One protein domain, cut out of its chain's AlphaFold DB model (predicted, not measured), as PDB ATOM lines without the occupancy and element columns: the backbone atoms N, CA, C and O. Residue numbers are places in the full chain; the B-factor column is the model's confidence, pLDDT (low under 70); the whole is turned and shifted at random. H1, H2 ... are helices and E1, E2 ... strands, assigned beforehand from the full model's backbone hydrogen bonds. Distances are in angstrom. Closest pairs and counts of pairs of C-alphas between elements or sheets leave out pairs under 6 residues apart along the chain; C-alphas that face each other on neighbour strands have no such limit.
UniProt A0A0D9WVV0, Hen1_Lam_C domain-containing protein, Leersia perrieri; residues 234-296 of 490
ATOM      1  N   GLU A 234      12.478 -68.191-116.878       87.94
ATOM      2  CA  GLU A 234      11.888 -66.891-116.575       87.94
ATOM      3  C   GLU A 234      12.674 -66.232-115.443       87.94
ATOM      4  O   GLU A 234      12.945 -66.851-114.412       87.94
ATOM      5  N   VAL A 235      13.088 -64.989-115.664       88.50
ATOM      6  CA  VAL A 235      13.850 -64.195-114.701       88.50
ATOM      7  C   VAL A 235      13.174 -62.847-114.543       88.50
ATOM      8  O   VAL A 235      13.028 -62.110-115.515       88.50
ATOM      9  N   ASP A 236      12.803 -62.493-113.320       88.50
ATOM     10  CA  ASP A 236      12.278 -61.162-113.044       88.50
ATOM     11  C   ASP A 236      13.408 -60.129-113.023       88.50
ATOM     12  O   ASP A 236      14.477 -60.332-112.440       88.50
ATOM     13  N   GLY A 237      13.164 -59.000-113.678       86.38
ATOM     14  CA  GLY A 237      14.071 -57.872-113.784       86.38
ATOM     15  C   GLY A 237      13.334 -56.546-113.647       86.38
ATOM     16  O   GLY A 237      12.105 -56.483-113.603       86.38
ATOM     17  N   ILE A 238      14.099 -55.460-113.583       87.69
ATOM     18  CA  ILE A 238      13.567 -54.098-113.503       87.69
ATOM     19  C   ILE A 238      13.895 -53.383-114.810       87.69
ATOM     20  O   ILE A 238      15.061 -53.230-115.172       87.69
ATOM     21  N   PHE A 239      12.859 -52.929-115.509       86.00
ATOM     22  CA  PHE A 239      12.975 -52.014-116.631       86.00
ATOM     23  C   PHE A 239      13.112 -50.587-116.119       86.00
ATOM     24  O   PHE A 239      12.207 -50.082-115.453       86.00
ATOM     25  N   VAL A 240      14.210 -49.928-116.473       84.25
ATOM     26  CA  VAL A 240      14.402 -48.503-116.198       84.25
ATOM     27  C   VAL A 240      14.225 -47.736-117.512       84.25
ATOM     28  O   VAL A 240      15.065 -47.874-118.405       84.25
ATOM     29  N   PRO A 241      13.130 -46.974-117.677       78.81
ATOM     30  CA  PRO A 241      12.893 -46.188-118.881       78.81
ATOM     31  C   PRO A 241      13.886 -45.021-118.984       78.81
ATOM     32  O   PRO A 241      14.371 -44.494-117.987       78.81
ATOM     33  N   CYS A 242      14.184 -44.603-120.215       68.06
ATOM     34  CA  CYS A 242      15.035 -43.435-120.478       68.06
ATOM     35  C   CYS A 242      14.309 -42.110-120.167       68.06
ATOM     36  O   CYS A 242      14.941 -41.098-119.868       68.06
ATOM     37  N   VAL A 243      12.974 -42.111-120.245       73.69
ATOM     38  CA  VAL A 243      12.140 -40.944-119.944       73.69
ATOM     39  C   VAL A 243      11.931 -40.876-118.435       73.69
ATOM     40  O   VAL A 243      11.311 -41.760-117.857       73.69
ATOM     41  N   MET A 244      12.442 -39.814-117.808       57.19
ATOM     42  CA  MET A 244      12.428 -39.619-116.348       57.19
ATOM     43  C   MET A 244      11.021 -39.532-115.732       57.19
ATOM     44  O   MET A 244      10.881 -39.643-114.519       57.19
ATOM     45  N   GLU A 245       9.994 -39.298-116.552       66.06
ATOM     46  CA  GLU A 245       8.584 -39.222-116.141       66.06
ATOM     47  C   GLU A 245       7.943 -40.610-115.973       66.06
ATOM     48  O   GLU A 245       6.895 -40.725-115.341       66.06
ATOM     49  N   ASP A 246       8.572 -41.663-116.510       71.25
ATOM     50  CA  ASP A 246       8.101 -43.036-116.377       71.25
ATOM     51  C   ASP A 246       8.742 -43.713-115.153       71.25
ATOM     52  O   ASP A 246       9.962 -43.728-114.983       71.25
ATOM     53  N   GLU A 247       7.924 -44.346-114.314       78.44
ATOM     54  CA  GLU A 247       8.428 -45.145-113.193       78.44
ATOM     55  C   GLU A 247       9.100 -46.446-113.678       78.44
ATOM     56  O   GLU A 247       8.666 -47.028-114.683       78.44
ATOM     57  N   PRO A 248      10.129 -46.954-112.964       85.25
ATOM     58  CA  PRO A 248      10.685 -48.277-113.222       85.25
ATOM     59  C   PRO A 248       9.611 -49.362-113.121       85.25
ATOM     60  O   PRO A 248       8.809 -49.377-112.188       85.25
ATOM     61  N   LYS A 249       9.606 -50.299-114.071       86.12
ATOM     62  CA  LYS A 249       8.591 -51.361-114.154       86.12
ATOM     63  C   LYS A 249       9.236 -52.718-113.951       86.12
ATOM     64  O   LYS A 249      10.262 -53.011-114.558       86.12
ATOM     65  N   THR A 250       8.615 -53.573-113.148       87.75
ATOM     66  CA  THR A 250       8.992 -54.987-113.114       87.75
ATOM     67  C   THR A 250       8.674 -55.616-114.468       87.75
ATOM     68  O   THR A 250       7.598 -55.394-115.025       87.75
ATOM     69  N   MET A 251       9.613 -56.390-114.998       84.75
ATOM     70  CA  MET A 251       9.437 -57.177-116.212       84.75
ATOM     71  C   MET A 251       9.908 -58.609-115.976       84.75
ATOM     72  O   MET A 251      10.858 -58.831-115.233       84.75
ATOM     73  N   THR A 252       9.286 -59.568-116.652       87.62
ATOM     74  CA  THR A 252       9.755 -60.955-116.670       87.62
ATOM     75  C   THR A 252      10.470 -61.203-117.993       87.62
ATOM     76  O   THR A 252       9.897 -61.036-119.069       87.62
ATOM     77  N   LEU A 253      11.747 -61.565-117.910       86.12
ATOM     78  CA  LEU A 253      12.600 -61.909-119.040       86.12
ATOM     79  C   LEU A 253      12.524 -63.414-119.285       86.12
ATOM     80  O   LEU A 253      12.895 -64.207-118.421       86.12
ATOM     81  N   THR A 254      12.097 -63.812-120.480       85.88
ATOM     82  CA  THR A 254      12.153 -65.211-120.915       85.88
ATOM     83  C   THR A 254      13.476 -65.460-121.630       85.88
ATOM     84  O   THR A 254      13.692 -64.972-122.738       85.88
ATOM     85  N   LEU A 255      14.370 -66.214-120.997       84.75
ATOM     86  CA  LEU A 255      15.671 -66.562-121.556       84.75
ATOM     87  C   LEU A 255      15.550 -67.805-122.434       84.75
ATOM     88  O   LEU A 255      15.163 -68.885-121.972       84.75
ATOM     89  N   SER A 256      15.891 -67.645-123.705       76.56
ATOM     90  CA  SER A 256      15.815 -68.702-124.705       76.56
ATOM     91  C   SER A 256      17.007 -69.656-124.580       76.56
ATOM     92  O   SER A 256      18.121 -69.256-124.263       76.56
ATOM     93  N   HIS A 257      16.815 -70.939-124.894       72.94
ATOM     94  CA  HIS A 257      17.902 -71.932-124.843       72.94
ATOM     95  C   HIS A 257      18.870 -71.859-126.044       72.94
ATOM     96  O   HIS A 257      19.990 -72.364-125.959       72.94
ATOM     97  N   ASN A 258      18.434 -71.249-127.156       69.88
ATOM     98  CA  ASN A 258      19.190 -71.160-128.417       69.88
ATOM     99  C   ASN A 258      19.740 -69.760-128.713       69.88
ATOM    100  O   ASN A 258      20.582 -69.596-129.602       69.88
ATOM    101  N   GLU A 259      19.269 -68.748-127.989       75.00
ATOM    102  CA  GLU A 259      19.780 -67.393-128.104       75.00
ATOM    103  C   GLU A 259      20.590 -67.045-126.856       75.00
ATOM    104  O   GLU A 259      20.396 -67.574-125.767       75.00
ATOM    105  N   HIS A 260      21.597 -66.204-127.042       84.12
ATOM    106  CA  HIS A 260      22.410 -65.719-125.945       84.12
ATOM    107  C   HIS A 260      21.550 -64.780-125.098       84.12
ATOM    108  O   HIS A 260      20.974 -63.853-125.659       84.12
ATOM    109  N   TYR A 261      21.518 -64.950-123.771       86.00
ATOM    110  CA  TYR A 261      20.605 -64.208-122.883       86.00
ATOM    111  C   TYR A 261      20.678 -62.680-123.049       86.00
ATOM    112  O   TYR A 261      19.674 -61.988-122.947       86.00
ATOM    113  N   MET A 262      21.864 -62.128-123.345       87.25
ATOM    114  CA  MET A 262      22.010 -60.691-123.631       87.25
ATOM    115  C   MET A 262      21.165 -60.237-124.835       87.25
ATOM    116  O   MET A 262      20.787 -59.078-124.893       87.25
ATOM    117  N   GLY A 263      20.862 -61.135-125.774       83.62
ATOM    118  CA  GLY A 263      19.932 -60.937-126.889       83.62
ATOM    119  C   GLY A 263      18.487 -60.852-126.438       83.62
ATOM    120  O   GLY A 263      17.796 -59.903-126.801       83.62
ATOM    121  N   ASP A 264      18.070 -61.786-125.584       83.56
ATOM    122  CA  ASP A 264      16.742 -61.750-124.971       83.56
ATOM    123  C   ASP A 264      16.567 -60.440-124.171       83.56
ATOM    124  O   ASP A 264      15.543 -59.771-124.287       83.56
ATOM    125  N   ILE A 265      17.609 -59.979-123.470       86.25
ATOM    126  CA  ILE A 265      17.594 -58.690-122.758       86.25
ATOM    127  C   ILE A 265      17.455 -57.508-123.726       86.25
ATOM    128  O   ILE A 265      16.546 -56.698-123.572       86.25
ATOM    129  N   VAL A 266      18.330 -57.376-124.730       82.31
ATOM    130  CA  VAL A 266      18.301 -56.185-125.602       82.31
ATOM    131  C   VAL A 266      17.105 -56.142-126.544       82.31
ATOM    132  O   VAL A 266      16.705 -55.045-126.932       82.31
ATOM    133  N   SER A 267      16.489 -57.285-126.857       81.56
ATOM    134  CA  SER A 267      15.226 -57.312-127.604       81.56
ATOM    135  C   SER A 267      14.104 -56.590-126.849       81.56
ATOM    136  O   SER A 267      13.323 -55.861-127.459       81.56
ATOM    137  N   ASN A 268      14.109 -56.665-125.512       79.56
ATOM    138  CA  ASN A 268      13.234 -55.881-124.638       79.56
ATOM    139  C   ASN A 268      13.658 -54.399-124.522       79.56
ATOM    140  O   ASN A 268      12.862 -53.560-124.110       79.56
ATOM    141  N   LEU A 269      14.887 -54.051-124.922       75.81
ATOM    142  CA  LEU A 269      15.431 -52.683-124.951       75.81
ATOM    143  C   LEU A 269      15.423 -52.058-126.364       75.81
ATOM    144  O   LEU A 269      16.131 -51.083-126.611       75.81
ATOM    145  N   SER A 270      14.625 -52.597-127.297       69.56
ATOM    146  CA  SER A 270      14.508 -52.139-128.699       69.56
ATOM    147  C   SER A 270      15.757 -52.324-129.581       69.56
ATOM    148  O   SER A 270      15.859 -51.696-130.635       69.56
ATOM    149  N   ALA A 271      16.702 -53.189-129.197       65.75
ATOM    150  CA  ALA A 271      17.841 -53.573-130.036       65.75
ATOM    151  C   ALA A 271      17.629 -54.958-130.668       65.75
ATOM    152  O   ALA A 271      17.080 -55.864-130.049       65.75
ATOM    153  N   SER A 272      18.094 -55.137-131.905       68.56
ATOM    154  CA  SER A 272      17.883 -56.370-132.676       68.56
ATOM    155  C   SER A 272      18.988 -57.423-132.526       68.56
ATOM    156  O   SER A 272      18.788 -58.561-132.942       68.56
ATOM    157  N   ASP A 273      20.149 -57.070-131.961       74.88
ATOM    158  CA  ASP A 273      21.330 -57.943-131.894       74.88
ATOM    159  C   ASP A 273      21.996 -57.879-130.506       74.88
ATOM    160  O   ASP A 273      22.306 -56.802-129.995       74.88
ATOM    161  N   SER A 274      22.266 -59.047-129.910       75.38
ATOM    162  CA  SER A 274      22.931 -59.197-128.605       75.38
ATOM    163  C   SER A 274      24.342 -58.617-128.527       75.38
ATOM    164  O   SER A 274      24.822 -58.348-127.430       75.38
ATOM    165  N   SER A 275      25.026 -58.430-129.655       78.44
ATOM    166  CA  SER A 275      26.317 -57.730-129.687       78.44
ATOM    167  C   SER A 275      26.212 -56.265-129.283       78.44
ATOM    168  O   SER A 275      27.195 -55.690-128.832       78.44
ATOM    169  N   LEU A 276      25.030 -55.661-129.400       80.44
ATOM    170  CA  LEU A 276      24.798 -54.288-128.971       80.44
ATOM    171  C   LEU A 276      24.493 -54.191-127.474       80.44
ATOM    172  O   LEU A 276      24.321 -53.089-126.972       80.44
ATOM    173  N   ALA A 277      24.432 -55.303-126.739       84.75
ATOM    174  CA  ALA A 277      24.283 -55.245-125.293       84.75
ATOM    175  C   ALA A 277      25.533 -54.625-124.670       84.75
ATOM    176  O   ALA A 277      26.635 -55.080-124.946       84.75
ATOM    177  N   VAL A 278      25.373 -53.643-123.791       86.12
ATOM    178  CA  VAL A 278      26.426 -53.141-122.898       86.12
ATOM    179  C   VAL A 278      26.066 -53.572-121.494       86.12
ATOM    180  O   VAL A 278      24.904 -53.494-121.101       86.12
ATOM    181  N   VAL A 279      27.052 -54.025-120.733       87.31
ATOM    182  CA  VAL A 279      26.855 -54.489-119.362       87.31
ATOM    183  C   VAL A 279      27.664 -53.617-118.414       87.31
ATOM    184  O   VAL A 279      28.830 -53.322-118.672       87.31
ATOM    185  N   SER A 280      27.043 -53.183-117.321       82.81
ATOM    186  CA  SER A 280      27.764 -52.504-116.250       82.81
ATOM    187  C   SER A 280      28.638 -53.486-115.470       82.81
ATOM    188  O   SER A 280      28.419 -54.699-115.460       82.81
ATOM    189  N   ARG A 281      29.570 -52.940-114.685       76.06
ATOM    190  CA  ARG A 281      30.115 -53.651-113.521       76.06
ATOM    191  C   ARG A 281      28.988 -54.156-112.615       76.06
ATOM    192  O   ARG A 281      27.911 -53.557-112.568       76.06
ATOM    193  N   THR A 282      29.262 -55.219-111.865       76.44
ATOM    194  CA  THR A 282      28.359 -55.670-110.806       76.44
ATOM    195  C   THR A 282      28.177 -54.551-109.770       76.44
ATOM    196  O   THR A 282      29.145 -53.935-109.317       76.44
ATOM    197  N   VAL A 283      26.924 -54.291-109.413       70.19
ATOM    198  CA  VAL A 283      26.475 -53.348-108.388       70.19
ATOM    199  C   VAL A 283      25.800 -54.168-107.288       70.19
ATOM    200  O   VAL A 283      24.953 -55.003-107.583       70.19
ATOM    201  N   GLY A 284      26.179 -53.963-106.025       60.94
ATOM    202  CA  GLY A 284      25.594 -54.675-104.880       60.94
ATOM    203  C   GLY A 284      26.617 -55.398-103.997       60.94
ATOM    204  O   GLY A 284      27.812 -55.417-104.286       60.94
ATOM    205  N   LYS A 285      26.145 -55.955-102.874       57.03
ATOM    206  CA  LYS A 285      26.931 -56.802-101.952       57.03
ATOM    207  C   LYS A 285      26.747 -58.283-102.322       57.03
ATOM    208  O   LYS A 285      25.784 -58.620-102.999       57.03
ATOM    209  N   ALA A 286      27.631 -59.158-101.837       45.94
ATOM    210  CA  ALA A 286      27.781 -60.573-102.228       45.94
ATOM    211  C   ALA A 286      26.516 -61.476-102.205       45.94
ATOM    212  O   ALA A 286      26.587 -62.611-102.658       45.94
ATOM    213  N   SER A 287      25.371 -61.014-101.691       40.62
ATOM    214  CA  SER A 287      24.086 -61.735-101.713       40.62
ATOM    215  C   SER A 287      23.107 -61.263-102.799       40.62
ATOM    216  O   SER A 287      22.062 -61.882-102.985       40.62
ATOM    217  N   SER A 288      23.387 -60.149-103.484       53.31
ATOM    218  CA  SER A 288      22.510 -59.543-104.497       53.31
ATOM    219  C   SER A 288      23.358 -58.814-105.538       53.31
ATOM    220  O   SER A 288      23.449 -57.587-105.553       53.31
ATOM    221  N   GLU A 289      24.044 -59.591-106.373       74.88
ATOM    222  CA  GLU A 289      24.808 -59.067-107.501       74.88
ATOM    223  C   GLU A 289      23.853 -58.596-108.603       74.88
ATOM    224  O   GLU A 289      23.176 -59.400-109.240       74.88
ATOM    225  N   ILE A 290      23.794 -57.285-108.829       82.19
ATOM    226  CA  ILE A 290      22.954 -56.662-109.854       82.19
ATOM    227  C   ILE A 290      23.849 -56.184-110.994       82.19
ATOM    228  O   ILE A 290      24.953 -55.685-110.779       82.19
ATOM    229  N   ARG A 291      23.374 -56.316-112.232       86.81
ATOM    230  CA  ARG A 291      24.013 -55.728-113.413       86.81
ATOM    231  C   ARG A 291      22.988 -54.941-114.200       86.81
ATOM    232  O   ARG A 291      21.854 -55.385-114.357       86.81
ATOM    233  N   LEU A 292      23.409 -53.787-114.695       87.31
ATOM    234  CA  LEU A 292      22.618 -52.955-115.581       87.31
ATOM    235  C   LEU A 292      22.993 -53.296-117.019       87.31
ATOM    236  O   LEU A 292      24.177 -53.379-117.358       87.31
ATOM    237  N   TYR A 293      21.975 -53.500-117.845       88.06
ATOM    238  CA  TYR A 293      22.129 -53.783-119.263       88.06
ATOM    239  C   TYR A 293      21.593 -52.606-120.063       88.06
ATOM    240  O   TYR A 293      20.491 -52.122-119.806       88.06
ATOM    241  N   PHE A 294      22.371 -52.165-121.041       85.38
ATOM    242  CA  PHE A 294      22.037 -51.046-121.913       85.38
ATOM    243  C   PHE A 294      22.115 -51.482-123.374       85.38
ATOM    244  O   PHE A 294      22.813 -52.438-123.716       85.38
ATOM    245  N   SER A 295      21.430 -50.748-124.245       80.56
ATOM    246  CA  SER A 295      21.611 -50.862-125.692       80.56
ATOM    247  C   SER A 295      22.717 -49.899-126.140       80.56
ATOM    248  O   SER A 295      22.627 -48.694-125.904       80.56
ATOM    249  N   SER A 296      23.785 -50.423-126.742       66.75
ATOM    250  CA  SER A 296      24.925 -49.644-127.232       66.75
ATOM    251  C   SER A 296      24.517 -48.795-128.434       66.75
ATOM    252  O   SER A 296      23.943 -49.328-129.390       66.75
TER     253      SER A 296
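Overview. This is residues 234 to 296 of the 490 residues of the protein "Hen1_Lam_C domain-containing protein" of Leersia perrieri (UniProt A0A0D9WVV0). Two small two-stranded hairpins, E1 with E2 and E3 with E4, stand apart from each other, and the short helix H1 bridges them, near E2 of the one and both strands of the other. The printed part has 63 residues, with one named helix and four named strands in the order E1, E2, H1, E3, E4; each sheet is antiparallel, E1 - E2 and E3 - E4. The class is mixed, helices and strands, with under half of the residues in named elements. The whole is compact, with a radius of gyration of the C-alphas of 12.2 A and spans of 32 by 29 by 22 A.

Arrangement. Start with E1, residues 234 to 239, and its antiparallel neighbour E2, residues 249 to 255, a hairpin at 143 degrees; look for N 237 and O 251, 2.8 A apart. Next comes H1, residues 261 to 268, with 3 of 4 O i to N i+4 pairs within hydrogen-bond range. Its closest C-alphas to E2 are Tyr 261 and Leu 255, 5.6 A. E3, residues 277 to 279, and E4, residues 293 to 295, form an antiparallel hairpin at 144 degrees, with N 278 and O 294 at 2.8 A. From C-alpha 266 of H1, find the closest C-alphas of E3 and E4: Ala 277 at 6.1 A and Ser 295 at 6.3 A. E1 and H1 are apart.

Along the chain. Find C-alpha 234 at (11.888, -66.891, -116.575), where E1 begins its 14.9 A. E2 runs 18.3 A, and H1 runs 11.3 A from C-alpha 261 at (20.605, -64.208, -122.883). E4 ends at C-alpha 295, (21.611, -50.862, -125.692).

Size, cuts and confidence. The C-alphas of Glu 245 and Asn 258, the two farthest apart, are 35.8 A from each other. The printed part has no cut; E3 to E4 is a long link. Look for low pLDDT, under 70, at residues 284 to 288 and 270 to 272, among others.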